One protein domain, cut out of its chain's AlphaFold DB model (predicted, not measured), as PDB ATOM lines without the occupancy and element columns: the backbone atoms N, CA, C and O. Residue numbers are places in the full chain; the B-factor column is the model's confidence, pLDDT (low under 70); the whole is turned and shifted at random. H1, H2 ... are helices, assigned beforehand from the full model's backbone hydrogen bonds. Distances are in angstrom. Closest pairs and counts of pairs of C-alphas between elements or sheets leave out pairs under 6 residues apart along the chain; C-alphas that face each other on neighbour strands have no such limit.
ATOM      1  N   VAL A 133     -29.370 -29.057  20.227       61.28
ATOM      2  CA  VAL A 133     -28.088 -28.346  20.091       61.28
ATOM      3  C   VAL A 133     -26.898 -29.315  19.962       61.28
ATOM      4  O   VAL A 133     -25.974 -29.061  19.191       61.28
ATOM      5  N   GLY A 134     -26.925 -30.462  20.647       63.69
ATOM      6  CA  GLY A 134     -25.881 -31.492  20.586       63.69
ATOM      7  C   GLY A 134     -25.823 -32.235  19.248       63.69
ATOM      8  O   GLY A 134     -24.737 -32.616  18.808       63.69
ATOM      9  N   GLY A 135     -26.961 -32.382  18.557       62.62
ATOM     10  CA  GLY A 135     -27.016 -32.902  17.185       62.62
ATOM     11  C   GLY A 135     -26.328 -31.976  16.177       62.62
ATOM     12  O   GLY A 135     -25.491 -32.426  15.392       62.62
ATOM     13  N   PHE A 136     -26.586 -30.665  16.263       61.91
ATOM     14  CA  PHE A 136     -25.890 -29.653  15.456       61.91
ATOM     15  C   PHE A 136     -24.399 -29.531  15.805       61.91
ATOM     16  O   PHE A 136     -23.592 -29.246  14.922       61.91
ATOM     17  N   GLY A 137     -24.017 -29.808  17.058       64.50
ATOM     18  CA  GLY A 137     -22.617 -29.878  17.482       64.50
ATOM     19  C   GLY A 137     -21.836 -31.058  16.886       64.50
ATOM     20  O   GLY A 137     -20.662 -30.903  16.567       64.50
ATOM     21  N   LYS A 138     -22.473 -32.224  16.691       67.94
ATOM     22  CA  LYS A 138     -21.831 -33.426  16.116       67.94
ATOM     23  C   LYS A 138     -21.776 -33.429  14.587       67.94
ATOM     24  O   LYS A 138     -20.819 -33.940  14.018       67.94
ATOM     25  N   VAL A 139     -22.813 -32.909  13.932       70.62
ATOM     26  CA  VAL A 139     -22.981 -32.985  12.467       70.62
ATOM     27  C   VAL A 139     -22.555 -31.679  11.778       70.62
ATOM     28  O   VAL A 139     -22.266 -31.666  10.587       70.62
ATOM     29  N   GLY A 140     -22.438 -30.583  12.534       77.94
ATOM     30  CA  GLY A 140     -22.136 -29.249  12.022       77.94
ATOM     31  C   GLY A 140     -23.394 -28.512  11.553       77.94
ATOM     32  O   GLY A 140     -24.341 -29.115  11.045       77.94
ATOM     33  N   LEU A 141     -23.400 -27.182  11.709       82.12
ATOM     34  CA  LEU A 141     -24.569 -26.337  11.432       82.12
ATOM     35  C   LEU A 141     -25.098 -26.512   9.999       82.12
ATOM     36  O   LEU A 141     -26.291 -26.707   9.800       82.12
ATOM     37  N   LEU A 142     -24.202 -26.496   9.008       85.19
ATOM     38  CA  LEU A 142     -24.562 -26.601   7.592       85.19
ATOM     39  C   LEU A 142     -25.182 -27.957   7.235       85.19
ATOM     40  O   LEU A 142     -26.239 -27.995   6.610       85.19
ATOM     41  N   ALA A 143     -24.557 -29.064   7.643       85.56
ATOM     42  CA  ALA A 143     -25.069 -30.400   7.345       85.56
ATOM     43  C   ALA A 143     -26.360 -30.698   8.122       85.56
ATOM     44  O   ALA A 143     -27.275 -31.297   7.562       85.56
ATOM     45  N   GLY A 144     -26.482 -30.209   9.361       86.25
ATOM     46  CA  GLY A 144     -27.731 -30.271  10.119       86.25
ATOM     47  C   GLY A 144     -28.871 -29.512   9.433       86.25
ATOM     48  O   GLY A 144     -29.950 -30.068   9.255       86.25
ATOM     49  N   VAL A 145     -28.630 -28.273   8.978       86.81
ATOM     50  CA  VAL A 145     -29.642 -27.477   8.260       86.81
ATOM     51  C   VAL A 145     -30.023 -28.145   6.942       86.81
ATOM     52  O   VAL A 145     -31.209 -28.258   6.645       86.81
ATOM     53  N   LEU A 146     -29.049 -28.631   6.169       90.56
ATOM     54  CA  LEU A 146     -29.307 -29.305   4.897       90.56
ATOM     55  C   LEU A 146     -30.091 -30.611   5.087       90.56
ATOM     56  O   LEU A 146     -31.014 -30.890   4.323       90.56
ATOM     57  N   PHE A 147     -29.759 -31.391   6.118       88.88
ATOM     58  CA  PHE A 147     -30.477 -32.613   6.469       88.88
ATOM     59  C   PHE A 147     -31.924 -32.311   6.865       88.88
ATOM     60  O   PHE A 147     -32.848 -32.872   6.280       88.88
ATOM     61  N   VAL A 148     -32.128 -31.370   7.794       88.81
ATOM     62  CA  VAL A 148     -33.466 -30.938   8.225       88.81
ATOM     63  C   VAL A 148     -34.273 -30.417   7.040       88.81
ATOM     64  O   VAL A 148     -35.426 -30.802   6.878       88.81
ATOM     65  N   PHE A 149     -33.667 -29.599   6.179       91.88
ATOM     66  CA  PHE A 149     -34.305 -29.086   4.971       91.88
ATOM     67  C   PHE A 149     -34.715 -30.209   4.009       91.88
ATOM     68  O   PHE A 149     -35.840 -30.212   3.515       91.88
ATOM     69  N   THR A 150     -33.838 -31.190   3.781       90.06
ATOM     70  CA  THR A 150     -34.113 -32.332   2.893       90.06
ATOM     71  C   THR A 150     -35.251 -33.199   3.433       90.06
ATOM     72  O   THR A 150     -36.168 -33.549   2.691       90.06
ATOM     73  N   VAL A 151     -35.234 -33.504   4.735       89.88
ATOM     74  CA  VAL A 151     -36.300 -34.271   5.399       89.88
ATOM     75  C   VAL A 151     -37.621 -33.500   5.361       89.88
ATOM     76  O   VAL A 151     -38.644 -34.076   4.999       89.88
ATOM     77  N   LEU A 152     -37.606 -32.191   5.643       92.25
ATOM     78  CA  LEU A 152     -38.793 -31.334   5.555       92.25
ATOM     79  C   LEU A 152     -39.387 -31.315   4.149       92.25
ATOM     80  O   LEU A 152     -40.602 -31.422   4.012       92.25
ATOM     81  N   LEU A 153     -38.555 -31.199   3.112       89.75
ATOM     82  CA  LEU A 153     -39.010 -31.229   1.725       89.75
ATOM     83  C   LEU A 153     -39.666 -32.580   1.385       89.75
ATOM     84  O   LEU A 153     -40.718 -32.610   0.748       89.75
ATOM     85  N   SER A 154     -39.091 -33.692   1.855       85.31
ATOM     86  CA  SER A 154     -39.670 -35.031   1.682       85.31
ATOM     87  C   SER A 154     -41.023 -35.164   2.393       85.31
ATOM     88  O   SER A 154     -41.992 -35.615   1.787       85.31
ATOM     89  N   CYS A 155     -41.116 -34.727   3.653       85.62
ATOM     90  CA  CYS A 155     -42.368 -34.736   4.415       85.62
ATOM     91  C   CYS A 155     -43.421 -33.796   3.812       85.62
ATOM     92  O   CYS A 155     -44.608 -34.110   3.832       85.62
ATOM     93  N   PHE A 156     -43.007 -32.660   3.246       87.94
ATOM     94  CA  PHE A 156     -43.907 -31.747   2.548       87.94
ATOM     95  C   PHE A 156     -44.566 -32.426   1.343       87.94
ATOM     96  O   PHE A 156     -45.777 -32.301   1.165       87.94
ATOM     97  N   PHE A 157     -43.805 -33.175   0.539       83.00
ATOM     98  CA  PHE A 157     -44.368 -33.892  -0.608       83.00
ATOM     99  C   PHE A 157     -45.289 -35.046  -0.207       83.00
ATOM    100  O   PHE A 157     -46.300 -35.251  -0.877       83.00
ATOM    101  N   ASP A 158     -44.999 -35.742   0.892       84.69
ATOM    102  CA  ASP A 158     -45.877 -36.786   1.435       84.69
ATOM    103  C   ASP A 158     -47.202 -36.208   1.973       84.69
ATOM    104  O   ASP A 158     -48.294 -36.657   1.609       84.69
ATOM    105  N   ALA A 159     -47.127 -35.114   2.740       84.94
ATOM    106  CA  ALA A 159     -48.302 -34.400   3.235       84.94
ATOM    107  C   ALA A 159     -49.156 -33.847   2.082       84.94
ATOM    108  O   ALA A 159     -50.373 -34.031   2.059       84.94
ATOM    109  N   MET A 160     -48.525 -33.214   1.088       83.25
ATOM    110  CA  MET A 160     -49.212 -32.724  -0.109       83.25
ATOM    111  C   MET A 160     -49.831 -33.863  -0.924       83.25
ATOM    112  O   MET A 160     -50.953 -33.720  -1.406       83.25
ATOM    113  N   GLY A 161     -49.132 -34.993  -1.067       77.44
ATOM    114  CA  GLY A 161     -49.643 -36.190  -1.733       77.44
ATOM    115  C   GLY A 161     -50.898 -36.731  -1.052       77.44
ATOM    116  O   GLY A 161     -51.900 -36.974  -1.723       77.44
ATOM    117  N   THR A 162     -50.880 -36.823   0.278       81.75
ATOM    118  CA  THR A 162     -52.025 -37.276   1.080       81.75
ATOM    119  C   THR A 162     -53.199 -36.302   0.999       81.75
ATOM    120  O   THR A 162     -54.324 -36.728   0.756       81.75
ATOM    121  N   ILE A 163     -52.958 -34.992   1.135       82.25
ATOM    122  CA  ILE A 163     -54.010 -33.967   1.034       82.25
ATOM    123  C   ILE A 163     -54.661 -33.993  -0.351       82.25
ATOM    124  O   ILE A 163     -55.882 -33.909  -0.454       82.25
ATOM    125  N   MET A 164     -53.870 -34.137  -1.419       79.19
ATOM    126  CA  MET A 164     -54.412 -34.250  -2.774       79.19
ATOM    127  C   MET A 164     -55.175 -35.561  -2.983       79.19
ATOM    128  O   MET A 164     -56.248 -35.526  -3.573       79.19
ATOM    129  N   GLY A 165     -54.663 -36.692  -2.489       75.81
ATOM    130  CA  GLY A 165     -55.327 -37.993  -2.619       75.81
ATOM    131  C   GLY A 165     -56.654 -38.061  -1.860       75.81
ATOM    132  O   GLY A 165     -57.669 -38.454  -2.423       75.81
ATOM    133  N   VAL A 166     -56.669 -37.612  -0.602       81.25
ATOM    134  CA  VAL A 166     -57.893 -37.542   0.212       81.25
ATOM    135  C   VAL A 166     -58.852 -36.481  -0.328       81.25
ATOM    136  O   VAL A 166     -60.056 -36.703  -0.330       81.25
ATOM    137  N   GLY A 167     -58.344 -35.341  -0.806       77.00
ATOM    138  CA  GLY A 167     -59.162 -34.283  -1.399       77.00
ATOM    139  C   GLY A 167     -59.859 -34.702  -2.696       77.00
ATOM    140  O   GLY A 167     -61.004 -34.310  -2.914       77.00
ATOM    141  N   ASP A 168     -59.204 -35.513  -3.531       74.50
ATOM    142  CA  ASP A 168     -59.803 -36.102  -4.739       74.50
ATOM    143  C   ASP A 168     -60.898 -37.119  -4.369       74.50
ATOM    144  O   ASP A 168     -62.022 -37.021  -4.858       74.50
ATOM    145  N   GLU A 169     -60.625 -38.015  -3.412       72.94
ATOM    146  CA  GLU A 169     -61.602 -39.002  -2.921       72.94
ATOM    147  C   GLU A 169     -62.806 -38.339  -2.219       72.94
ATOM    148  O   GLU A 169     -63.950 -38.773  -2.367       72.94
ATOM    149  N   ALA A 170     -62.575 -37.237  -1.499       76.88
ATOM    150  CA  ALA A 170     -63.612 -36.429  -0.855       76.88
ATOM    151  C   ALA A 170     -64.363 -35.498  -1.828       76.88
ATOM    152  O   ALA A 170     -65.242 -34.756  -1.393       76.88
ATOM    153  N   LYS A 171     -64.039 -35.534  -3.131       68.75
ATOM    154  CA  LYS A 171     -64.600 -34.682  -4.197       68.75
ATOM    155  C   LYS A 171     -64.411 -33.172  -4.002       68.75
ATOM    156  O   LYS A 171     -65.020 -32.393  -4.722       68.75
ATOM    157  N   LEU A 172     -63.484 -32.756  -3.137       66.62
ATOM    158  CA  LEU A 172     -63.188 -31.349  -2.810       66.62
ATOM    159  C   LEU A 172     -62.406 -30.602  -3.911       66.62
ATOM    160  O   LEU A 172     -61.822 -29.538  -3.694       66.62
ATOM    161  N   THR A 173     -62.270 -31.221  -5.083       63.03
ATOM    162  CA  THR A 173     -61.541 -30.679  -6.237       63.03
ATOM    163  C   THR A 173     -62.390 -30.644  -7.507       63.03
ATOM    164  O   THR A 173     -61.881 -30.243  -8.561       63.03
ATOM    165  N   ASP A 174     -63.670 -31.026  -7.413       59.75
ATOM    166  CA  ASP A 174     -64.626 -30.912  -8.511       59.75
ATOM    167  C   ASP A 174     -64.988 -29.437  -8.764       59.75
ATOM    168  O   ASP A 174     -64.761 -28.551  -7.936       59.75
ATOM    169  N   ALA A 175     -65.527 -29.143  -9.944       57.12
ATOM    170  CA  ALA A 175     -65.838 -27.783 -10.377       57.12
ATOM    171  C   ALA A 175     -66.890 -27.067  -9.499       57.12
ATOM    172  O   ALA A 175     -67.002 -25.843  -9.607       57.12
ATOM    173  N   ASP A 176     -67.603 -27.803  -8.641       51.66
ATOM    174  CA  ASP A 176     -68.673 -27.304  -7.767       51.66
ATOM    175  C   ASP A 176     -68.318 -27.252  -6.262       51.66
ATOM    176  O   ASP A 176     -69.165 -26.836  -5.468       51.66
ATOM    177  N   GLY A 177     -67.064 -27.543  -5.878       43.12
ATOM    178  CA  GLY A 177     -66.545 -27.322  -4.515       43.12
ATOM    179  C   GLY A 177     -66.273 -28.582  -3.711       43.12
ATOM    180  O   GLY A 177     -67.226 -29.346  -3.457       43.12
TER     181      GLY A 177
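Overview. This is residues 133 to 177 of the 177 residues of the protein "Xanthine/uracil/vitamin C permease (AzgA family)" of Streptomyces scabiei (UniProt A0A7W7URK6). One long helix, H2, makes nearly the whole length of this rod, with the short helix H1 set crosswise at its first end and a tail, residues 170 to 177, at its other end. The printed part has 45 residues, with two named helices, H1 then H2, and no named strand; the class is all helix. It is extended, with a radius of gyration of the C-alphas of 17.3 A and spans of 52 by 13 by 12 A.

Arrangement. Look first along H2, residues 141 to 169, where residues 148 to 163 stand free, as do residues 165 to 171, of which 165 to 169 belong to H2. H1, residues 133 to 139, is about perpendicular to H2, at 78 degrees. The two are close but not clearly touching; their closest C-alphas, those of Phe 136 and Gly 144, are 5.7 A apart. In H1 and H2 every O i to N i+4 pair is within hydrogen-bond range.

Along the chain. Find C-alpha 141 at (-24.569, -26.337, 11.432); from there H2 runs 41.7 A to C-alpha 169 at (-61.602, -39.002, -2.921). H1 begins at C-alpha 133, (-28.088, -28.346, 20.091), and measures 10.3 A to C-alpha 139.

Size, cuts and confidence. The C-alphas farthest apart, those of Lys 138 and Asp 176, are 52.9 A apart. The printed part has no cut, and the link from H1 to H2 is tight. Look for pLDDT under 70 at residues 133 to 138 and 171 to 177.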